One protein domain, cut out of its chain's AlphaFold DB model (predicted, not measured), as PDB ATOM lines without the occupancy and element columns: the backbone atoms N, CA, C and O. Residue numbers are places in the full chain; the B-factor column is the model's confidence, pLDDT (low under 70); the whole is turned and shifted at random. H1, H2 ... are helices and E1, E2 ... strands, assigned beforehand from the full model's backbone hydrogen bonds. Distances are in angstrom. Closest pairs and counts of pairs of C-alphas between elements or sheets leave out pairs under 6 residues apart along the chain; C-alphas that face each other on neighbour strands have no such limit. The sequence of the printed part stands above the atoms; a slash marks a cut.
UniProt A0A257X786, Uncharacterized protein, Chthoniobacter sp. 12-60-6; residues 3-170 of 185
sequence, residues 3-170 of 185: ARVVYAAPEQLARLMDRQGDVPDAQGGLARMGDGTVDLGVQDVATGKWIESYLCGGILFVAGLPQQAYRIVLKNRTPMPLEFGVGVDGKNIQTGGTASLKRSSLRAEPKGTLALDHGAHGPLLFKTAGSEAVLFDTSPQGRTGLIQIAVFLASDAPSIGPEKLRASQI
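This is residues 3 to 170 of the 185 residues of an uncharacterized protein of Chthoniobacter sp. 12-60-6 (UniProt A0A257X786). Two sheets sit partly face to face as a loose-angled sandwich, one of six strands and strongly twisted, the other of four, and H1 packs on the six-stranded sheet along E6. Long loops, residues 89 to 112 and 117 to 131, link the parts, and residues 161 to 167 stick out as a tail. The printed part has 168 residues, in the order E1 H1 E2 E3 E4 E5 E6 E7 E8 E9 H2 E10; the sheets run E2 E5 E6 E1 E10 E8, mixed, and E3 E4 E7 E9, antiparallel. The class is mixed, helices and strands, with under half of the residues in named elements. The whole is compact, radius of gyration of the C-alphas 15.7 A, with spans of 50 by 35 by 32 A.

Begin in the larger sheet and find C-alpha 3 at (21.121, 30.957, 26.815), where E1, residues 3 to 8, starts. Beside it are E10, residues 146 to 153 and 23.3 A long, and E6, residues 59 to 63; E8, residues 82 to 88, E5, residues 53 to 56, and E2, residues 25 to 27, complete the sheet. E10 ends at C-alpha 153, (7.726, 24.993, 26.563). The other sheet has E3, residues 31 to 33, E4, residues 38 to 44 and 19.9 A long, E7, residues 70 to 76 and 19.6 A long, and E9, residues 113 to 116. Look for H1 at residues 10 to 20, 15.1 A long, and H2 at residues 132 to 135.

In the larger sheet, E1 is parallel to E6, with N 6 and O 60 2.8 A apart, and antiparallel to E10, with N 5 and O 147 2.9 A apart. E10 and E8 are antiparallel, N 85 and O 150 at 2.9 A. E5 and E6 form a hairpin, N 54 and O 61 at 2.8 A, and E2 is the edge strand beside E5, N 27 and O 53 at 2.8 A. Across the sandwich, two sheets face to face, the best planes are 42 degrees apart. There, E3 and E4 form a hairpin, N 31 and O 40 at 2.8 A; E4 and E7 have N 41 and O 73 at 3.0 A, and E7 and E9 N 74 and O 114 at 2.8 A. H1 is on the larger sheet at a height of 8.7 A, along E6 at 2 degrees on the local plane; the closest C-alphas are those of Pro 10 and Ala 63, 4.9 A. E1, H1 and E2 make a split strand-helix-strand unit, two strands of one sheet that are not neighbours with a helix between them along the chain; E5 and E6 are between E1 and E2 in the sheet, and the crossover is right-handed. H2 only grazes that sheet with residues 134 to 135 and only just touches H1, with 3 pairs of C-alphas within 8 A, the closest those of Leu 16 and Glu 132, 6.5 A. In H1 every O i to N i+4 pair is within hydrogen-bond range; H2 is too short for one.

The two C-alphas farthest apart are those of Glu 11 and Gly 161, 50.2 A. The printed part has no cut. The links E8 to E9 and E9 to H2 are long. Confidence is low, pLDDT under 70, at residues 140 to 142 and 159 to 170.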
ATOM      1  N   ALA A   3      19.760  31.332  26.445       91.25
ATOM      2  CA  ALA A   3      21.121  30.957  26.815       91.25
ATOM      3  C   ALA A   3      22.099  31.413  25.724       91.25
ATOM      4  O   ALA A   3      21.768  31.384  24.534       91.25
ATOM      5  N   ARG A   4      23.299  31.835  26.126       92.94
ATOM      6  CA  ARG A   4      24.347  32.319  25.220       92.94
ATOM      7  C   ARG A   4      25.600  31.475  25.384       92.94
ATOM      8  O   ARG A   4      26.025  31.219  26.511       92.94
ATOM      9  N   VAL A   5      26.185  31.091  24.257       94.44
ATOM     10  CA  VAL A   5      27.522  30.507  24.193       94.44
ATOM     11  C   VAL A   5      28.392  31.422  23.354       94.44
ATOM     12  O   VAL A   5      28.026  31.756  22.227       94.44
ATOM     13  N   VAL A   6      29.531  31.820  23.898       95.12
ATOM     14  CA  VAL A   6      30.578  32.505  23.149       95.12
ATOM     15  C   VAL A   6      31.685  31.503  22.913       95.12
ATOM     16  O   VAL A   6      32.196  30.902  23.853       95.12
ATOM     17  N   TYR A   7      32.052  31.312  21.658       94.81
ATOM     18  CA  TYR A   7      33.145  30.432  21.310       94.81
ATOM     19  C   TYR A   7      34.251  31.190  20.589       94.81
ATOM     20  O   TYR A   7      33.998  32.090  19.787       94.81
ATOM     21  N   ALA A   8      35.491  30.811  20.877       94.56
ATOM     22  CA  ALA A   8      36.676  31.371  20.248       94.56
ATOM     23  C   ALA A   8      37.883  30.450  20.473       94.56
ATOM     24  O   ALA A   8      37.813  29.491  21.245       94.56
ATOM     25  N   ALA A   9      39.009  30.784  19.838       93.44
ATOM     26  CA  ALA A   9      40.291  30.167  20.166       93.44
ATOM     27  C   ALA A   9      40.688  30.483  21.626       93.44
ATOM     28  O   ALA A   9      40.356  31.575  22.099       93.44
ATOM     29  N   PRO A  10      41.429  29.599  22.325       92.69
ATOM     30  CA  PRO A  10      41.711  29.732  23.761       92.69
ATOM     31  C   PRO A  10      42.245  31.109  24.187       92.69
ATOM     32  O   PRO A  10      41.726  31.719  25.120       92.69
ATOM     33  N   GLU A  11      43.219  31.659  23.457       91.38
ATOM     34  CA  GLU A  11      43.802  32.974  23.766       91.38
ATOM     35  C   GLU A  11      42.798  34.125  23.635       91.38
ATOM     36  O   GLU A  11      42.822  35.084  24.404       91.38
ATOM     37  N   GLN A  12      41.916  34.051  22.636       91.56
ATOM     38  CA  GLN A  12      40.864  35.044  22.452       91.56
ATOM     39  C   GLN A  12      39.784  34.882  23.520       91.56
ATOM     40  O   GLN A  12      39.301  35.882  24.041       91.56
ATOM     41  N   LEU A  13      39.439  33.644  23.876       92.56
ATOM     42  CA  LEU A  13      38.467  33.348  24.921       92.56
ATOM     43  C   LEU A  13      38.905  33.919  26.275       92.56
ATOM     44  O   LEU A  13      38.099  34.567  26.935       92.56
ATOM     45  N   ALA A  14      40.184  33.769  26.633       92.25
ATOM     46  CA  ALA A  14      40.746  34.334  27.859       92.25
ATOM     47  C   ALA A  14      40.564  35.861  27.932       92.25
ATOM     48  O   ALA A  14      40.127  36.378  28.957       92.25
ATOM     49  N   ARG A  15      40.806  36.579  26.825       92.69
ATOM     50  CA  ARG A  15      40.572  38.035  26.744       92.69
ATOM     51  C   ARG A  15      39.094  38.402  26.875       92.69
ATOM     52  O   ARG A  15      38.753  39.380  27.532       92.69
ATOM     53  N   LEU A  16      38.209  37.620  26.253       92.44
ATOM     54  CA  LEU A  16      36.762  37.840  26.336       92.44
ATOM     55  C   LEU A  16      36.234  37.617  27.758       92.44
ATOM     56  O   LEU A  16      35.392  38.383  28.214       92.44
ATOM     57  N   MET A  17      36.738  36.595  28.451       93.56
ATOM     58  CA  MET A  17      36.391  36.299  29.842       93.56
ATOM     59  C   MET A  17      36.905  37.377  30.800       93.56
ATOM     60  O   MET A  17      36.142  37.849  31.635       93.56
ATOM     61  N   ASP A  18      38.154  37.821  30.640       92.62
ATOM     62  CA  ASP A  18      38.713  38.927  31.429       92.62
ATOM     63  C   ASP A  18      37.868  40.202  31.264       92.62
ATOM     64  O   ASP A  18      37.464  40.844  32.232       92.62
ATOM     65  N   ARG A  19      37.466  40.499  30.022       92.31
ATOM     66  CA  ARG A  19      36.589  41.632  29.705       92.31
ATOM     67  C   ARG A  19      35.160  41.486  30.239       92.31
ATOM     68  O   ARG A  19      34.521  42.504  30.505       92.31
ATOM     69  N   GLN A  20      34.642  40.264  30.368       92.31
ATOM     70  CA  GLN A  20      33.328  40.013  30.971       92.31
ATOM     71  C   GLN A  20      33.303  40.443  32.448       92.31
ATOM     72  O   GLN A  20      32.246  40.844  32.937       92.31
ATOM     73  N   GLY A  21      34.457  40.422  33.127       88.44
ATOM     74  CA  GLY A  21      34.630  41.001  34.461       88.44
ATOM     75  C   GLY A  21      33.959  40.215  35.589       88.44
ATOM     76  O   GLY A  21      33.634  40.800  36.619       88.44
ATOM     77  N   ASP A  22      33.733  38.914  35.397       91.62
ATOM     78  CA  ASP A  22      33.145  38.003  36.388       91.62
ATOM     79  C   ASP A  22      34.040  36.765  36.580       91.62
ATOM     80  O   ASP A  22      34.916  36.490  35.757       91.62
ATOM     81  N   VAL A  23      33.843  36.011  37.663       92.94
ATOM     82  CA  VAL A  23      34.673  34.851  38.015       92.94
ATOM     83  C   VAL A  23      34.351  33.675  37.086       92.94
ATOM     84  O   VAL A  23      33.220  33.188  37.097       92.94
ATOM     85  N   PRO A  24      35.315  33.177  36.289       94.69
ATOM     86  CA  PRO A  24      35.085  32.012  35.447       94.69
ATOM     87  C   PRO A  24      34.978  30.728  36.273       94.69
ATOM     88  O   PRO A  24      35.866  30.418  37.066       94.69
ATOM     89  N   ASP A  25      33.930  29.947  36.026       95.31
ATOM     90  CA  ASP A  25      33.738  28.614  36.598       95.31
ATOM     91  C   ASP A  25      33.946  27.537  35.525       95.31
ATOM     92  O   ASP A  25      33.176  27.445  34.565       95.31
ATOM     93  N   ALA A  26      34.993  26.725  35.669       95.94
ATOM     94  CA  ALA A  26      35.347  25.693  34.700       95.94
ATOM     95  C   ALA A  26      34.311  24.556  34.678       95.94
ATOM     96  O   ALA A  26      33.975  23.965  35.701       95.94
ATOM     97  N   GLN A  27      33.838  24.202  33.485       96.06
ATOM     98  CA  GLN A  27      32.798  23.196  33.282       96.06
ATOM     99  C   GLN A  27      33.393  21.939  32.633       96.06
ATOM    100  O   GLN A  27      33.839  21.954  31.488       96.06
ATOM    101  N   GLY A  28      33.334  20.808  33.341       88.00
ATOM    102  CA  GLY A  28      33.804  19.500  32.853       88.00
ATOM    103  C   GLY A  28      32.861  18.794  31.865       88.00
ATOM    104  O   GLY A  28      32.926  17.573  31.721       88.00
ATOM    105  N   GLY A  29      31.935  19.523  31.236       94.31
ATOM    106  CA  GLY A  29      30.950  18.966  30.315       94.31
ATOM    107  C   GLY A  29      29.739  19.867  30.120       94.31
ATOM    108  O   GLY A  29      29.785  20.828  29.360       94.31
ATOM    109  N   LEU A  30      28.631  19.528  30.777       96.38
ATOM    110  CA  LEU A  30      27.391  20.288  30.674       96.38
ATOM    111  C   LEU A  30      27.311  21.363  31.768       96.38
ATOM    112  O   LEU A  30      27.343  21.037  32.954       96.38
ATOM    113  N   ALA A  31      27.114  22.615  31.368       96.25
ATOM    114  CA  ALA A  31      26.826  23.738  32.249       96.25
ATOM    115  C   ALA A  31      25.317  23.873  32.497       96.25
ATOM    116  O   ALA A  31      24.500  23.765  31.576       96.25
ATOM    117  N   ARG A  32      24.928  24.151  33.743       94.44
ATOM    118  CA  ARG A  32      23.535  24.419  34.124       94.44
ATOM    119  C   ARG A  32      23.137  25.804  33.608       94.44
ATOM    120  O   ARG A  32      23.634  26.807  34.104       94.44
ATOM    121  N   MET A  33      22.209  25.867  32.656       91.44
ATOM    122  CA  MET A  33      21.774  27.127  32.047       91.44
ATOM    123  C   MET A  33      20.290  27.376  32.290       91.44
ATOM    124  O   MET A  33      19.484  26.447  32.424       91.44
ATOM    125  N   GLY A  34      19.915  28.654  32.288       79.56
ATOM    126  CA  GLY A  34      18.519  29.010  32.136       79.56
ATOM    127  C   GLY A  34      17.640  28.653  33.328       79.56
ATOM    128  O   GLY A  34      16.725  27.833  33.214       79.56
ATOM    129  N   ASP A  35      18.007  29.182  34.491       82.25
ATOM    130  CA  ASP A  35      17.359  28.930  35.784       82.25
ATOM    131  C   ASP A  35      17.277  27.437  36.155       82.25
ATOM    132  O   ASP A  35      16.449  26.999  36.952       82.25
ATOM    133  N   GLY A  36      18.143  26.613  35.557       87.38
ATOM    134  CA  GLY A  36      18.135  25.169  35.757       87.38
ATOM    135  C   GLY A  36      17.089  24.423  34.920       87.38
ATOM    136  O   GLY A  36      16.745  23.274  35.228       87.38
ATOM    137  N   THR A  37      16.614  25.013  33.830       90.44
ATOM    138  CA  THR A  37      15.711  24.349  32.879       90.44
ATOM    139  C   THR A  37      16.474  23.385  31.969       90.44
ATOM    140  O   THR A  37      16.005  22.277  31.699       90.44
ATOM    141  N   VAL A  38      17.688  23.762  31.559       95.25
ATOM    142  CA  VAL A  38      18.493  23.033  30.568       95.25
ATOM    143  C   VAL A  38      19.926  22.864  31.074       95.25
ATOM    144  O   VAL A  38      20.398  23.682  31.861       95.25
ATOM    145  N   ASP A  39      20.602  21.781  30.699       96.94
ATOM    146  CA  ASP A  39      22.067  21.759  30.722       96.94
ATOM    147  C   ASP A  39      22.602  21.881  29.295       96.94
ATOM    148  O   ASP A  39      22.031  21.302  28.371       96.94
ATOM    149  N   LEU A  40      23.678  22.636  29.111       97.62
ATOM    150  CA  LEU A  40      24.250  22.969  27.813       97.62
ATOM    151  C   LEU A  40      25.751  22.703  27.824       97.62
ATOM    152  O   LEU A  40      26.445  23.136  28.735       97.62
ATOM    153  N   GLY A  41      26.257  22.035  26.798       97.62
ATOM    154  CA  GLY A  41      27.689  21.848  26.599       97.62
ATOM    155  C   GLY A  41      28.030  21.690  25.128       97.62
ATOM    156  O   GLY A  41      27.143  21.608  24.271       97.62
ATOM    157  N   VAL A  42      29.326  21.641  24.842       98.12
ATOM    158  CA  VAL A  42      29.851  21.467  23.488       98.12
ATOM    159  C   VAL A  42      30.821  20.293  23.472       98.12
ATOM    160  O   VAL A  42      31.687  20.184  24.338       98.12
ATOM    161  N   GLN A  43      30.657  19.399  22.502       98.25
ATOM    162  CA  GLN A  43      31.549  18.264  22.277       98.25
ATOM    163  C   GLN A  43      32.318  18.435  20.976       98.25
ATOM    164  O   GLN A  43      31.802  18.986  20.006       98.25
ATOM    165  N   ASP A  44      33.529  17.904  20.946       97.56
ATOM    166  CA  ASP A  44      34.284  17.696  19.723       97.56
ATOM    167  C   ASP A  44      33.660  16.526  18.948       97.56
ATOM    168  O   ASP A  44      33.437  15.449  19.508       97.56
ATOM    169  N   VAL A  45      33.340  16.733  17.668       97.50
ATOM    170  CA  VAL A  45      32.649  15.710  16.859       97.50
ATOM    171  C   VAL A  45      33.549  14.510  16.579       97.50
ATOM    172  O   VAL A  45      33.064  13.380  16.562       97.50
ATOM    173  N   ALA A  46      34.848  14.734  16.374       96.88
ATOM    174  CA  ALA A  46      35.784  13.680  16.000       96.88
ATOM    175  C   ALA A  46      36.061  12.704  17.155       96.88
ATOM    176  O   ALA A  46      36.220  11.505  16.937       96.88
ATOM    177  N   THR A  47      36.115  13.208  18.386       96.81
ATOM    178  CA  THR A  47      36.520  12.452  19.580       96.81
ATOM    179  C   THR A  47      35.373  12.173  20.548       96.81
ATOM    180  O   THR A  47      35.519  11.335  21.438       96.81
ATOM    181  N   GLY A  48      34.253  12.893  20.432       96.44
ATOM    182  CA  GLY A  48      33.133  12.844  21.374       96.44
ATOM    183  C   GLY A  48      33.441  13.441  22.753       96.44
ATOM    184  O   GLY A  48      32.595  13.384  23.648       96.44
ATOM    185  N   LYS A  49      34.641  14.001  22.956       97.31
ATOM    186  CA  LYS A  49      35.045  14.599  24.231       97.31
ATOM    187  C   LYS A  49      34.389  15.961  24.415       97.31
ATOM    188  O   LYS A  49      34.172  16.694  23.453       97.31
ATOM    189  N   TRP A  50      34.097  16.306  25.666       97.88
ATOM    190  CA  TRP A  50      33.669  17.655  26.017       97.88
ATOM    191  C   TRP A  50      34.789  18.646  25.726       97.88
ATOM    192  O   TRP A  50      35.940  18.414  26.099       97.88
ATOM    193  N   ILE A  51      34.434  19.729  25.047       96.94
ATOM    194  CA  ILE A  51      35.339  20.843  24.815       96.94
ATOM    195  C   ILE A  51      35.389  21.672  26.091       96.94
ATOM    196  O   ILE A  51      34.376  21.863  26.768       96.94
ATOM    197  N   GLU A  52      36.588  22.136  26.416       95.94
ATOM    198  CA  GLU A  52      36.827  22.989  27.566       95.94
ATOM    199  C   GLU A  52      35.910  24.217  27.525       95.94
ATOM    200  O   GLU A  52      35.794  24.910  26.505       95.94
ATOM    201  N   SER A  53      35.219  24.459  28.637       97.31
ATOM    202  CA  SER A  53      34.260  25.547  28.734       97.31
ATOM    203  C   SER A  53      34.206  26.157  30.127       97.31
ATOM    204  O   SER A  53      34.570  25.522  31.116       97.31
ATOM    205  N   TYR A  54      33.760  27.406  30.186       97.25
ATOM    206  CA  TYR A  54      33.744  28.233  31.383       97.25
ATOM    207  C   TYR A  54      32.413  28.971  31.473       97.25
ATOM    208  O   TYR A  54      31.999  29.617  30.514       97.25
ATOM    209  N   LEU A  55      31.734  28.901  32.611       95.62
ATOM    210  CA  LEU A  55      30.563  29.726  32.877       95.62
ATOM    211  C   LEU A  55      31.023  31.022  33.551       95.62
ATOM    212  O   LEU A  55      31.675  30.979  34.586       95.62
ATOM    213  N   CYS A  56      30.711  32.171  32.957       94.12
ATOM    214  CA  CYS A  56      31.118  33.486  33.464       94.12
ATOM    215  C   CYS A  56      30.024  34.504  33.106       94.12
ATOM    216  O   CYS A  56      29.619  34.595  31.945       94.12
ATOM    217  N   GLY A  57      29.459  35.214  34.087       90.00
ATOM    218  CA  GLY A  57      28.395  36.200  33.856       90.00
ATOM    219  C   GLY A  57      27.135  35.648  33.174       90.00
ATOM    220  O   GLY A  57      26.474  36.367  32.426       90.00
ATOM    221  N   GLY A  58      26.824  34.359  33.363       90.12
ATOM    222  CA  GLY A  58      25.699  33.682  32.701       90.12
ATOM    223  C   GLY A  58      25.922  33.352  31.216       90.12
ATOM    224  O   GLY A  58      24.983  32.934  30.533       90.12
ATOM    225  N   ILE A  59      27.144  33.524  30.709       93.69
ATOM    226  CA  ILE A  59      27.566  33.150  29.357       93.69
ATOM    227  C   ILE A  59      28.448  31.907  29.454       93.69
ATOM    228  O   ILE A  59      29.358  31.845  30.281       93.69
ATOM    229  N   LEU A  60      28.189  30.920  28.595       96.31
ATOM    230  CA  LEU A  60      29.071  29.768  28.451       96.31
ATOM    231  C   LEU A  60      30.169  30.096  27.434       96.31
ATOM    232  O   LEU A  60      29.898  30.265  26.249       96.31
ATOM    233  N   PHE A  61      31.406  30.188  27.885       96.75
ATOM    234  CA  PHE A  61      32.584  30.374  27.050       96.75
ATOM    235  C   PHE A  61      33.141  29.010  26.648       96.75
ATOM    236  O   PHE A  61      33.302  28.156  27.509       96.75
ATOM    237  N   VAL A  62      33.422  28.782  25.364       97.25
ATOM    238  CA  VAL A  62      33.901  27.484  24.853       97.25
ATOM    239  C   VAL A  62      35.171  27.676  24.030       97.25
ATOM    240  O   VAL A  62      35.181  28.440  23.061       97.25
ATOM    241  N   ALA A  63      36.234  26.965  24.409       95.44
ATOM    242  CA  ALA A  63      37.554  27.075  23.799       95.44
ATOM    243  C   ALA A  63      37.716  26.060  22.662       95.44
ATOM    244  O   ALA A  63      37.954  24.882  22.908       95.44
ATOM    245  N   GLY A  64      37.606  26.507  21.409       93.44
ATOM    246  CA  GLY A  64      37.748  25.631  20.241       93.44
ATOM    247  C   GLY A  64      38.673  26.195  19.175       93.44
ATOM    248  O   GLY A  64      38.806  27.409  19.009       93.44
ATOM    249  N   LEU A  65      39.327  25.300  18.443       93.12
ATOM    250  CA  LEU A  65      40.246  25.660  17.368       93.12
ATOM    251  C   LEU A  65      39.473  25.969  16.079       93.12
ATOM    252  O   LEU A  65      38.500  25.280  15.780       93.12
ATOM    253  N   PRO A  66      39.888  26.954  15.263       92.75
ATOM    254  CA  PRO A  66      39.253  27.206  13.972       92.75
ATOM    255  C   PRO A  66      39.160  25.937  13.113       92.75
ATOM    256  O   PRO A  66      40.101  25.151  13.067       92.75
ATOM    257  N   GLN A  67      38.035  25.758  12.415       95.06
ATOM    258  CA  GLN A  67      37.709  24.571  11.605       95.06
ATOM    259  C   GLN A  67      37.516  23.262  12.390       95.06
ATOM    260  O   GLN A  67      37.194  22.239  11.786       95.06
ATOM    261  N   GLN A  68      37.638  23.267  13.719       96.44
ATOM    262  CA  GLN A  68      37.253  22.123  14.540       96.44
ATOM    263  C   GLN A  68      35.732  21.928  14.466       96.44
ATOM    264  O   GLN A  68      34.964  22.874  14.664       96.44
ATOM    265  N   ALA A  69      35.296  20.705  14.168       97.69
ATOM    266  CA  ALA A  69      33.881  20.358  14.140       97.69
ATOM    267  C   ALA A  69      33.353  20.111  15.554       97.69
ATOM    268  O   ALA A  69      33.986  19.414  16.353       97.69
ATOM    269  N   TYR A  70      32.176  20.655  15.854       98.12
ATOM    270  CA  TYR A  70      31.591  20.569  17.185       98.12
ATOM    271  C   TYR A  70      30.114  20.204  17.178       98.12
ATOM    272  O   TYR A  70      29.397  20.365  16.194       98.12
ATOM    273  N   ARG A  71      29.664  19.700  18.325       98.31
ATOM    274  CA  ARG A  71      28.284  19.326  18.599       98.31
ATOM    275  C   ARG A  71      27.782  20.099  19.804       98.31
ATOM    276  O   ARG A  71      28.357  20.002  20.884       98.31
ATOM    277  N   ILE A  72      26.684  20.823  19.636       97.94
ATOM    278  CA  ILE A  72      25.943  21.443  20.734       97.94
ATOM    279  C   ILE A  72      25.093  20.354  21.390       97.94
ATOM    280  O   ILE A  72      24.343  19.661  20.702       97.94
ATOM    281  N   VAL A  73      25.187  20.211  22.709       98.25
ATOM    282  CA  VAL A  73      24.397  19.246  23.480       98.25
ATOM    283  C   VAL A  73      23.517  19.990  24.475       98.25
ATOM    284  O   VAL A  73      24.011  20.724  25.326       98.25
ATOM    285  N   LEU A  74      22.208  19.780  24.366       97.75
ATOM    286  CA  LEU A  74      21.163  20.384  25.186       97.75
ATOM    287  C   LEU A  74      20.412  19.284  25.932       97.75
ATOM    288  O   LEU A  74      19.727  18.468  25.319       97.75
ATOM    289  N   LYS A  75      20.494  19.266  27.258       97.81
ATOM    290  CA  LYS A  75      19.763  18.322  28.107       97.81
ATOM    291  C   LYS A  75      18.570  19.010  28.753       97.81
ATOM    292  O   LYS A  75      18.735  19.902  29.584       97.81
ATOM    293  N   ASN A  76      17.365  18.571  28.414       96.81
ATOM    294  CA  ASN A  76      16.146  19.013  29.073       96.81
ATOM    295  C   ASN A  76      16.109  18.459  30.503       96.81
ATOM    296  O   ASN A  76      16.283  17.262  30.718       96.81
ATOM    297  N   ARG A  77      15.871  19.311  31.505       95.56
ATOM    298  CA  ARG A  77      15.739  18.878  32.909       95.56
ATOM    299  C   ARG A  77      14.352  19.042  33.474       95.56
ATOM    300  O   ARG A  77      14.124  18.710  34.639       95.56
ATOM    301  N   THR A  78      13.414  19.467  32.656       93.50
ATOM    302  CA  THR A  78      12.011  19.560  33.021       93.50
ATOM    303  C   THR A  78      11.305  18.222  32.765       93.50
ATOM    304  O   THR A  78      11.812  17.377  32.020       93.50
ATOM    305  N   PRO A  79      10.158  17.977  33.418       93.06
ATOM    306  CA  PRO A  79       9.265  16.875  33.068       93.06
ATOM    307  C   PRO A  79       8.409  17.183  31.825       93.06
ATOM    308  O   PRO A  79       7.523  16.404  31.502       93.06
ATOM    309  N   MET A  80       8.655  18.307  31.149       94.62
ATOM    310  CA  MET A  80       7.868  18.783  30.017       94.62
ATOM    311  C   MET A  80       8.712  18.777  28.742       94.62
ATOM    312  O   MET A  80       9.921  18.992  28.823       94.62
ATOM    313  N   PRO A  81       8.123  18.545  27.561       95.25
ATOM    314  CA  PRO A  81       8.844  18.724  26.309       95.25
ATOM    315  C   PRO A  81       9.229  20.198  26.117       95.25
ATOM    316  O   PRO A  81       8.457  21.110  26.432       95.25
ATOM    317  N   LEU A  82      10.437  20.427  25.605       95.19
ATOM    318  CA  LEU A  82      10.963  21.757  25.303       95.19
ATOM    319  C   LEU A  82      11.260  21.889  23.815       95.19
ATOM    320  O   LEU A  82      11.766  20.955  23.195       95.19
ATOM    321  N   GLU A  83      11.015  23.077  23.279       96.06
ATOM    322  CA  GLU A  83      11.383  23.474  21.923       96.06
ATOM    323  C   GLU A  83      12.461  24.560  21.945       96.06
ATOM    324  O   GLU A  83      12.513  25.395  22.856       96.06
ATOM    325  N   PHE A  84      13.328  24.550  20.933       95.00
ATOM    326  CA  PHE A  84      14.560  25.331  20.918       95.00
ATOM    327  C   PHE A  84      14.692  26.162  19.646       95.00
ATOM    328  O   PHE A  84      14.827  25.627  18.557       95.00
ATOM    329  N   GLY A  85      14.756  27.483  19.778       94.31
ATOM    330  CA  GLY A  85      15.244  28.344  18.703       94.31
ATOM    331  C   GLY A  85      16.760  28.476  18.800       94.31
ATOM    332  O   GLY A  85      17.240  29.086  19.752       94.31
ATOM    333  N   VAL A  86      17.515  27.929  17.845       94.31
ATOM    334  CA  VAL A  86      18.989  27.958  17.877       94.31
ATOM    335  C   VAL A  86      19.541  28.803  16.729       94.31
ATOM    336  O   VAL A  86      19.312  28.515  15.551       94.31
ATOM    337  N   GLY A  87      20.274  29.855  17.087       94.19
ATOM    338  CA  GLY A  87      21.055  30.685  16.179       94.19
ATOM    339  C   GLY A  87      22.550  30.452  16.382       94.19
ATOM    340  O   GLY A  87      23.018  30.463  17.517       94.19
ATOM    341  N   VAL A  88      23.295  30.261  15.297       94.25
ATOM    342  CA  VAL A  88      24.756  30.097  15.282       94.25
ATOM    343  C   VAL A  88      25.334  31.113  14.306       94.25
ATOM    344  O   VAL A  88      24.936  31.143  13.143       94.25
ATOM    345  N   ASP A  89      26.247  31.963  14.769       92.38
ATOM    346  CA  ASP A  89      26.877  33.023  13.967       92.38
ATOM    347  C   ASP A  89      25.874  33.915  13.231       92.38
ATOM    348  O   ASP A  89      26.061  34.266  12.064       92.38
ATOM    349  N   GLY A  90      24.753  34.217  13.886       90.69
ATOM    350  CA  GLY A  90      23.702  35.027  13.281       90.69
ATOM    351  C   GLY A  90      22.805  34.313  12.276       90.69
ATOM    352  O   GLY A  90      21.926  34.939  11.677       90.69
ATOM    353  N   LYS A  91      22.981  33.001  12.092       92.88
ATOM    354  CA  LYS A  91      22.154  32.174  11.210       92.88
ATOM    355  C   LYS A  91      21.287  31.211  12.003       92.88
ATOM    356  O   LYS A  91      21.740  30.604  12.968       92.88
ATOM    357  N   ASN A  92      20.032  31.047  11.596       93.44
ATOM    358  CA  ASN A  92      19.168  30.008  12.145       93.44
ATOM    359  C   ASN A  92      19.758  28.642  11.778       93.44
ATOM    360  O   ASN A  92      20.030  28.391  10.603       93.44
ATOM    361  N   ILE A  93      19.940  27.760  12.759       94.19
ATOM    362  CA  ILE A  93      20.610  26.481  12.514       94.19
ATOM    363  C   ILE A  93      19.844  25.591  11.523       94.19
ATOM    364  O   ILE A  93      20.469  24.867  10.758       94.19
ATOM    365  N   GLN A  94      18.510  25.660  11.490       93.31
ATOM    366  CA  GLN A  94      17.676  24.796  10.651       93.31
ATOM    367  C   GLN A  94      17.469  25.345   9.243       93.31
ATOM    368  O   GLN A  94      17.463  24.578   8.289       93.31
ATOM    369  N   THR A  95      17.276  26.659   9.105       92.81
ATOM    370  CA  THR A  95      16.972  27.275   7.801       92.81
ATOM    371  C   THR A  95      18.194  27.888   7.131       92.81
ATOM    372  O   THR A  95      18.179  28.140   5.930       92.81
ATOM    373  N   GLY A  96      19.246  28.191   7.895       91.94
ATOM    374  CA  GLY A  96      20.452  28.847   7.400       91.94
ATOM    375  C   GLY A  96      20.282  30.325   7.036       91.94
ATOM    376  O   GLY A  96      21.272  30.964   6.670       91.94
ATOM    377  N   GLY A  97      19.060  30.862   7.125       91.44
ATOM    378  CA  GLY A  97      18.764  32.287   6.991       91.44
ATOM    379  C   GLY A  97      19.101  33.055   8.269       91.44
ATOM    380  O   GLY A  97      19.679  32.498   9.200       91.44
ATOM    381  N   THR A  98      18.730  34.332   8.337       90.56
ATOM    382  CA  THR A  98      18.956  35.161   9.530       90.56
ATOM    383  C   THR A  98      18.348  34.511  10.770       90.56
ATOM    384  O   THR A  98      17.183  34.101  10.767       90.56
ATOM    385  N   ALA A  99      19.135  34.403  11.839       87.94
ATOM    386  CA  ALA A  99      18.647  33.855  13.089       87.94
ATOM    387  C   ALA A  99      17.497  34.711  13.634       87.94
ATOM    388  O   ALA A  99      17.537  35.940  13.679       87.94
ATOM    389  N   SER A 100      16.444  34.017  14.048       83.12
ATOM    390  CA  SER A 100      15.371  34.573  14.855       83.12
ATOM    391  C   SER A 100      15.192  33.651  16.051       83.12
ATOM    392  O   SER A 100      15.131  32.431  15.901       83.12
ATOM    393  N   LEU A 101      15.148  34.231  17.248       82.06
ATOM    394  CA  LEU A 101      14.961  33.503  18.503       82.06
ATOM    395  C   LEU A 101      13.477  33.177  18.707       82.06
ATOM    396  O   LEU A 101      12.860  33.579  19.689       82.06
ATOM    397  N   LYS A 102      12.887  32.505  17.717       87.75
ATOM    398  CA  LYS A 102      11.504  32.034  17.726       87.75
ATOM    399  C   LYS A 102      11.474  30.529  17.961       87.75
ATOM    400  O   LYS A 102      12.472  29.835  17.772       87.75
ATOM    401  N   ARG A 103      10.299  30.046  18.358       86.75
ATOM    402  CA  ARG A 103       9.976  28.620  18.426       86.75
ATOM    403  C   ARG A 103      10.335  27.936  17.102       86.75
ATOM    404  O   ARG A 103      10.127  28.511  16.032       86.75
ATOM    405  N   SER A 104      10.883  26.733  17.189       88.75
ATOM    406  CA  SER A 104      11.340  25.948  16.045       88.75
ATOM    407  C   SER A 104      10.965  24.477  16.247       88.75
ATOM    408  O   SER A 104      10.496  24.103  17.320       88.75
ATOM    409  N   SER A 105      11.160  23.639  15.226       90.44
ATOM    410  CA  SER A 105      10.911  22.195  15.333       90.44
ATOM    411  C   SER A 105      12.013  21.424  16.072       90.44
ATOM    412  O   SER A 105      11.909  20.208  16.216       90.44
ATOM    413  N   LEU A 106      13.071  22.095  16.545       94.94
ATOM    414  CA  LEU A 106      14.067  21.467  17.409       94.94
ATOM    415  C   LEU A 106      13.460  21.223  18.780       94.94
ATOM    416  O   LEU A 106      13.018  22.160  19.444       94.94
ATOM    417  N   ARG A 107      13.486  19.970  19.220       95.94
ATOM    418  CA  ARG A 107      12.770  19.535  20.412       95.94
ATOM    419  C   ARG A 107      13.611  18.588  21.250       95.94
ATOM    420  O   ARG A 107      14.346  17.760  20.717       95.94
ATOM    421  N   ALA A 108      13.468  18.702  22.563       96.81
ATOM    422  CA  ALA A 108      13.931  17.703  23.512       96.81
ATOM    423  C   ALA A 108      12.748  17.242  24.362       96.81
ATOM    424  O   ALA A 108      12.099  18.045  25.040       96.81
ATOM    425  N   GLU A 109      12.506  15.937  24.354       96.50
ATOM    426  CA  GLU A 109      11.502  15.296  25.204       96.50
ATOM    427  C   GLU A 109      11.791  15.515  26.699       96.50
ATOM    428  O   GLU A 109      12.913  15.900  27.060       96.50
ATOM    429  N   PRO A 110      10.807  15.294  27.594       95.81
ATOM    430  CA  PRO A 110      11.024  15.318  29.037       95.81
ATOM    431  C   PRO A 110      12.275  14.539  29.440       95.81
ATOM    432  O   PRO A 110      12.427  13.370  29.093       95.81
ATOM    433  N   LYS A 111      13.181  15.186  30.181       94.75
ATOM    434  CA  LYS A 111      14.471  14.601  30.607       94.75
ATOM    435  C   LYS A 111      15.387  14.116  29.466       94.75
ATOM    436  O   LYS A 111      16.397  13.466  29.740       94.75
ATOM    437  N   GLY A 112      15.048  14.429  28.219       97.38
ATOM    438  CA  GLY A 112      15.764  14.019  27.021       97.38
ATOM    439  C   GLY A 112      16.937  14.928  26.671       97.38
ATOM    440  O   GLY A 112      17.172  15.967  27.297       97.38
ATOM    441  N   THR A 113      17.658  14.533  25.627       98.00
ATOM    442  CA  THR A 113      18.824  15.253  25.110       98.00
ATOM    443  C   THR A 113      18.627  15.548  23.630       98.00
ATOM    444  O   THR A 113      18.282  14.656  22.862       98.00
ATOM    445  N   LEU A 114      18.893  16.789  23.239       97.81
ATOM    446  CA  LEU A 114      19.014  17.224  21.857       97.81
ATOM    447  C   LEU A 114      20.498  17.457  21.551       97.81
ATOM    448  O   LEU A 114      21.187  18.159  22.290       97.81
ATOM    449  N   ALA A 115      20.983  16.873  20.461       97.94
ATOM    450  CA  ALA A 115      22.346  17.033  19.975       97.94
ATOM    451  C   ALA A 115      22.324  17.611  18.558       97.94
ATOM    452  O   ALA A 115      21.578  17.124  17.711       97.94
ATOM    453  N   LEU A 116      23.131  18.643  18.311       97.62
ATOM    454  CA  LEU A 116      23.190  19.360  17.038       97.62
ATOM    455  C   LEU A 116      24.649  19.476  16.600       97.62
ATOM    456  O   LEU A 116      25.416  20.202  17.225       97.62
ATOM    457  N   ASP A 117      25.038  18.764  15.550       97.12
ATOM    458  CA  ASP A 117      26.374  18.831  14.932       97.12
ATOM    459  C   ASP A 117      26.344  19.337  13.482       97.12
ATOM    460  O   ASP A 117      27.386  19.638  12.902       97.12
ATOM    461  N   HIS A 118      25.147  19.504  12.920       96.69
ATOM    462  CA  HIS A 118      24.917  20.060  11.595       96.69
ATOM    463  C   HIS A 118      23.855  21.158  11.654       96.69
ATOM    464  O   HIS A 118      22.910  21.106  12.445       96.69
ATOM    465  N   GLY A 119      24.008  22.147  10.781       93.44
ATOM    466  CA  GLY A 119      22.956  23.085  10.419       93.44
ATOM    467  C   GLY A 119      22.599  22.978   8.937       93.44
ATOM    468  O   GLY A 119      23.077  22.102   8.220       93.44
ATOM    469  N   ALA A 120      21.795  23.924   8.458       91.75
ATOM    470  CA  ALA A 120      21.319  23.969   7.074       91.75
ATOM    471  C   ALA A 120      22.440  23.983   6.018       91.75
ATOM    472  O   ALA A 120      22.235  23.546   4.891       91.75
ATOM    473  N   HIS A 121      23.621  24.492   6.386       89.81
ATOM    474  CA  HIS A 121      24.773  24.659   5.493       89.81
ATOM    475  C   HIS A 121      25.900  23.653   5.768       89.81
ATOM    476  O   HIS A 121      27.033  23.880   5.351       89.81
ATOM    477  N   GLY A 122      25.611  22.561   6.483       95.00
ATOM    478  CA  GLY A 122      26.581  21.512   6.798       95.00
ATOM    479  C   GLY A 122      27.057  21.530   8.256       95.00
ATOM    480  O   GLY A 122      26.310  21.977   9.133       95.00
ATOM    481  N   PRO A 123      28.255  20.990   8.545       96.81
ATOM    482  CA  PRO A 123      28.724  20.790   9.913       96.81
ATOM    483  C   PRO A 123      28.927  22.113  10.654       96.81
ATOM    484  O   PRO A 123      29.288  23.137  10.064       96.81
ATOM    485  N   LEU A 124      28.727  22.082  11.969       96.81
ATOM    486  CA  LEU A 124      29.072  23.202  12.835       96.81
ATOM    487  C   LEU A 124      30.582  23.221  13.062       96.81
ATOM    488  O   LEU A 124      31.156  22.271  13.593       96.81
ATOM    489  N   LEU A 125      31.219  24.317  12.657       96.50
ATOM    490  CA  LEU A 125      32.664  24.501  12.748       96.50
ATOM    491  C   LEU A 125      32.975  25.739  13.578       96.50
ATOM    492  O   LEU A 125      32.338  26.781  13.393       96.50
ATOM    493  N   PHE A 126      33.966  25.643  14.463       94.88
ATOM    494  CA  PHE A 126      34.503  26.822  15.131       94.88
ATOM    495  C   PHE A 126      35.107  27.770  14.093       94.88
ATOM    496  O   PHE A 126      35.773  27.373  13.131       94.88
ATOM    497  N   LYS A 127      34.888  29.056  14.322       92.31
ATOM    498  CA  LYS A 127      35.377  30.167  13.510       92.31
ATOM    499  C   LYS A 127      36.109  31.151  14.402       92.31
ATOM    500  O   LYS A 127      35.841  31.246  15.597       92.31
ATOM    501  N   THR A 128      36.995  31.930  13.799       86.56
ATOM    502  CA  THR A 128      37.607  33.070  14.475       86.56
ATOM    503  C   THR A 128      36.526  34.102  14.788       86.56
ATOM    504  O   THR A 128      35.855  34.593  13.876       86.56
ATOM    505  N   ALA A 129      36.337  34.424  16.070       79.62
ATOM    506  CA  ALA A 129      35.368  35.431  16.471       79.62
ATOM    507  C   ALA A 129      35.825  36.805  15.955       79.62
ATOM    508  O   ALA A 129      36.952  37.234  16.201       79.62
ATOM    509  N   GLY A 130      34.953  37.485  15.208       71.94
ATOM    510  CA  GLY A 130      35.335  38.680  14.446       71.94
ATOM    511  C   GLY A 130      35.532  39.943  15.288       71.94
ATOM    512  O   GLY A 130      36.064  40.929  14.789       71.94
ATOM    513  N   SER A 131      35.066  39.955  16.541       81.19
ATOM    514  CA  SER A 131      35.151  41.114  17.437       81.19
ATOM    515  C   SER A 131      34.760  40.743  18.869       81.19
ATOM    516  O   SER A 131      33.898  39.891  19.079       81.19
ATOM    517  N   GLU A 132      35.304  41.462  19.851       83.12
ATOM    518  CA  GLU A 132      34.895  41.363  21.262       83.12
ATOM    519  C   GLU A 132      33.461  41.835  21.521       83.12
ATOM    520  O   GLU A 132      32.854  41.482  22.529       83.12
ATOM    521  N   ALA A 133      32.865  42.563  20.576       82.50
ATOM    522  CA  ALA A 133      31.463  42.955  20.648       82.50
ATOM    523  C   ALA A 133      30.487  41.759  20.669       82.50
ATOM    524  O   ALA A 133      29.314  41.945  20.983       82.50
ATOM    525  N   VAL A 134      30.965  40.535  20.411       84.25
ATOM    526  CA  VAL A 134      30.223  39.286  20.645       84.25
ATOM    527  C   VAL A 134      29.680  39.175  22.082       84.25
ATOM    528  O   VAL A 134      28.592  38.637  22.284       84.25
ATOM    529  N   LEU A 135      30.380  39.755  23.068       84.19
ATOM    530  CA  LEU A 135      29.967  39.788  24.478       84.19
ATOM    531  C   LEU A 135      28.681  40.588  24.700       84.19
ATOM    532  O   LEU A 135      27.828  40.202  25.503       84.19
ATOM    533  N   PHE A 136      28.502  41.666  23.942       82.19
ATOM    534  CA  PHE A 136      27.398  42.610  24.118       82.19
ATOM    535  C   PHE A 136      26.258  42.380  23.123       82.19
ATOM    536  O   PHE A 136      25.215  43.021  23.224       82.19
ATOM    537  N   ASP A 137      26.433  41.462  22.169       79.25
ATOM    538  CA  ASP A 137      25.424  41.208  21.150       79.25
ATOM    539  C   ASP A 137      24.262  40.373  21.701       79.25
ATOM    540  O   ASP A 137      24.354  39.158  21.925       79.25
ATOM    541  N   THR A 138      23.147  41.059  21.929       75.12
ATOM    542  CA  THR A 138      21.864  40.467  22.313       75.12
ATOM    543  C   THR A 138      20.929  40.304  21.117       75.12
ATOM    544  O   THR A 138      19.808  39.820  21.283       75.12
ATOM    545  N   SER A 139      21.349  40.714  19.915       77.75
ATOM    546  CA  SER A 139      20.518  40.611  18.724       77.75
ATOM    547  C   SER A 139      20.472  39.158  18.234       77.75
ATOM    548  O   SER A 139      21.493  38.469  18.275       77.75
ATOM    549  N   PRO A 140      19.322  38.683  17.720       61.12
ATOM    550  CA  PRO A 140      19.227  37.380  17.063       61.12
ATOM    551  C   PRO A 140      20.132  37.264  15.836       61.12
ATOM    552  O   PRO A 140      20.548  36.171  15.477       61.12
ATOM    553  N   GLN A 141      20.423  38.392  15.184       68.69
ATOM    554  CA  GLN A 141      21.229  38.444  13.967       68.69
ATOM    555  C   GLN A 141      22.707  38.157  14.226       68.69
ATOM    556  O   GLN A 141      23.407  37.884  13.261       68.69
ATOM    557  N   GLY A 142      23.128  38.152  15.498       66.62
ATOM    558  CA  GLY A 142      24.359  37.566  16.012       66.62
ATOM    559  C   GLY A 142      25.665  38.026  15.360       66.62
ATOM    560  O   GLY A 142      25.722  38.822  14.428       66.62
ATOM    561  N   ARG A 143      26.765  37.481  15.872       84.19
ATOM    562  CA  ARG A 143      28.114  37.655  15.323       84.19
ATOM    563  C   ARG A 143      28.795  36.305  15.246       84.19
ATOM    564  O   ARG A 143      28.459  35.403  16.010       84.19
ATOM    565  N   THR A 144      29.774  36.183  14.357       89.81
ATOM    566  CA  THR A 144      30.669  35.024  14.339       89.81
ATOM    567  C   THR A 144      31.277  34.809  15.723       89.81
ATOM    568  O   THR A 144      31.835  35.751  16.291       89.81
ATOM    569  N   GLY A 145      31.180  33.585  16.241       91.44
ATOM    570  CA  GLY A 145      31.604  33.250  17.603       91.44
ATOM    571  C   GLY A 145      30.475  33.265  18.636       91.44
ATOM    572  O   GLY A 145      30.749  33.116  19.823       91.44
ATOM    573  N   LEU A 146      29.218  33.457  18.217       93.44
ATOM    574  CA  LEU A 146      28.056  33.463  19.106       93.44
ATOM    575  C   LEU A 146      27.069  32.355  18.744       93.44
ATOM    576  O   LEU A 146      26.636  32.233  17.598       93.44
ATOM    577  N   ILE A 147      26.630  31.625  19.764       93.88
ATOM    578  CA  ILE A 147      25.473  30.738  19.707       93.88
ATOM    579  C   ILE A 147      24.430  31.280  20.680       93.88
ATOM    580  O   ILE A 147      24.714  31.527  21.853       93.88
ATOM    581  N   GLN A 148      23.208  31.454  20.198       93.50
ATOM    582  CA  GLN A 148      22.066  31.859  21.007       93.50
ATOM    583  C   GLN A 148      21.008  30.766  20.965       93.50
ATOM    584  O   GLN A 148      20.621  30.297  19.895       93.50
ATOM    585  N   ILE A 149      20.532  30.371  22.140       93.62
ATOM    586  CA  ILE A 149      19.549  29.305  22.301       93.62
ATOM    587  C   ILE A 149      18.363  29.866  23.074       93.62
ATOM    588  O   ILE A 149      18.450  30.127  24.273       93.62
ATOM    589  N   ALA A 150      17.244  30.046  22.387       93.25
ATOM    590  CA  ALA A 150      15.969  30.359  23.004       93.25
ATOM    591  C   ALA A 150      15.231  29.069  23.357       93.25
ATOM    592  O   ALA A 150      15.130  28.165  22.533       93.25
ATOM    593  N   VAL A 151      14.711  28.997  24.580       93.75
ATOM    594  CA  VAL A 151      14.011  27.815  25.098       93.75
ATOM    595  C   VAL A 151      12.547  28.153  25.342       93.75
ATOM    596  O   VAL A 151      12.235  29.173  25.969       93.75
ATOM    597  N   PHE A 152      11.670  27.274  24.865       93.81
ATOM    598  CA  PHE A 152      10.220  27.374  24.964       93.81
ATOM    599  C   PHE A 152       9.649  26.068  25.516       93.81
ATOM    600  O   PHE A 152      10.137  24.987  25.200       93.81
ATOM    601  N   LEU A 153       8.575  26.153  26.297       92.44
ATOM    602  CA  LEU A 153       7.726  24.993  26.563       92.44
ATOM    603  C   LEU A 153       7.073  24.556  25.247       92.44
ATOM    604  O   LEU A 153       6.544  25.432  24.557       92.44
ATOM    605  N   ALA A 154       7.109  23.272  24.880       90.69
ATOM    606  CA  ALA A 154       6.505  22.798  23.627       90.69
ATOM    607  C   ALA A 154       4.997  23.115  23.564       90.69
ATOM    608  O   ALA A 154       4.333  23.206  24.596       90.69
ATOM    609  N   SER A 155       4.458  23.347  22.365       86.50
ATOM    610  CA  SER A 155       3.058  23.788  22.209       86.50
ATOM    611  C   SER A 155       2.033  22.707  22.553       86.50
ATOM    612  O   SER A 155       0.898  23.020  22.889       86.50
ATOM    613  N   ASP A 156       2.441  21.448  22.463       86.50
ATOM    614  CA  ASP A 156       1.682  20.251  22.829       86.50
ATOM    615  C   ASP A 156       2.024  19.753  24.242       86.50
ATOM    616  O   ASP A 156       1.625  18.652  24.622       86.50
ATOM    617  N   ALA A 157       2.801  20.521  25.016       83.25
ATOM    618  CA  ALA A 157       3.165  20.113  26.359       83.25
ATOM    619  C   ALA A 157       1.882  19.929  27.192       83.25
ATOM    620  O   ALA A 157       1.039  20.833  27.210       83.25
ATOM    621  N   PRO A 158       1.711  18.783  27.876       77.00
ATOM    622  CA  PRO A 158       0.484  18.496  28.605       77.00
ATOM    623  C   PRO A 158       0.224  19.596  29.632       77.00
ATOM    624  O   PRO A 158       1.102  19.935  30.422       77.00
ATOM    625  N   SER A 159      -0.980  20.162  29.642       64.19
ATOM    626  CA  SER A 159      -1.379  21.109  30.679       64.19
ATOM    627  C   SER A 159      -1.263  20.418  32.036       64.19
ATOM    628  O   SER A 159      -2.060  19.535  32.357       64.19
ATOM    629  N   ILE A 160      -0.254  20.785  32.827       56.75
ATOM    630  CA  ILE A 160      -0.191  20.352  34.218       56.75
ATOM    631  C   ILE A 160      -1.332  21.095  34.910       56.75
ATOM    632  O   ILE A 160      -1.358  22.328  34.908       56.75
ATOM    633  N   GLY A 161      -2.303  20.357  35.452       49.84
ATOM    634  CA  GLY A 161      -3.287  20.928  36.369       49.84
ATOM    635  C   GLY A 161      -2.592  21.662  37.530       49.84
ATOM    636  O   GLY A 161      -1.380  21.539  37.698       49.84
ATOM    637  N   PRO A 162      -3.320  22.416  38.366       46.06
ATOM    638  CA  PRO A 162      -2.747  23.321  39.374       46.06
ATOM    639  C   PRO A 162      -1.835  22.667  40.435       46.06
ATOM    640  O   PRO A 162      -1.280  23.358  41.287       46.06
ATOM    641  N   GLU A 163      -1.622  21.354  40.396       47.84
ATOM    642  CA  GLU A 163      -0.693  20.659  41.270       47.84
ATOM    643  C   GLU A 163       0.719  20.548  40.660       47.84
ATOM    644  O   GLU A 163       0.990  19.740  39.776       47.84
ATOM    645  N   LYS A 164       1.649  21.287  41.285       44.34
ATOM    646  CA  LYS A 164       3.115  21.069  41.311       44.34
ATOM    647  C   LYS A 164       3.975  21.690  40.202       44.34
ATOM    648  O   LYS A 164       4.984  21.101  39.814       44.34
ATOM    649  N   LEU A 165       3.717  22.937  39.819       43.72
ATOM    650  CA  LEU A 165       4.820  23.806  39.381       43.72
ATOM    651  C   LEU A 165       5.444  24.463  40.619       43.72
ATOM    652  O   LEU A 165       4.744  25.077  41.424       43.72
ATOM    653  N   ARG A 166       6.762  24.313  40.813       49.09
ATOM    654  CA  ARG A 166       7.468  25.110  41.834       49.09
ATOM    655  C   ARG A 166       7.428  26.575  41.396       49.09
ATOM    656  O   ARG A 166       7.520  26.848  40.204       49.09
ATOM    657  N   ALA A 167       7.347  27.507  42.345       49.25
ATOM    658  CA  ALA A 167       7.226  28.945  42.075       49.25
ATOM    659  C   ALA A 167       8.300  29.511  41.116       49.25
ATOM    660  O   ALA A 167       8.042  30.490  40.434       49.25
ATOM    661  N   SER A 168       9.463  28.860  40.991       49.97
ATOM    662  CA  SER A 168      10.530  29.218  40.043       49.97
ATOM    663  C   SER A 168      10.258  28.838  38.576       49.97
ATOM    664  O   SER A 168      11.073  29.137  37.712       49.97
ATOM    665  N   GLN A 169       9.161  28.132  38.289       45.38
ATOM    666  CA  GLN A 169       8.727  27.737  36.938       45.38
ATOM    667  C   GLN A 169       7.516  28.542  36.454       45.38
ATOM    668  O   GLN A 169       7.081  28.392  35.313       45.38
ATOM    669  N   ILE A 170       6.969  29.387  37.325       47.28
ATOM    670  CA  ILE A 170       5.980  30.392  36.972       47.28
ATOM    671  C   ILE A 170       6.800  31.617  36.563       47.28
ATOM    672  O   ILE A 170       7.704  32.022  37.292       47.28
TER     673      ILE A 170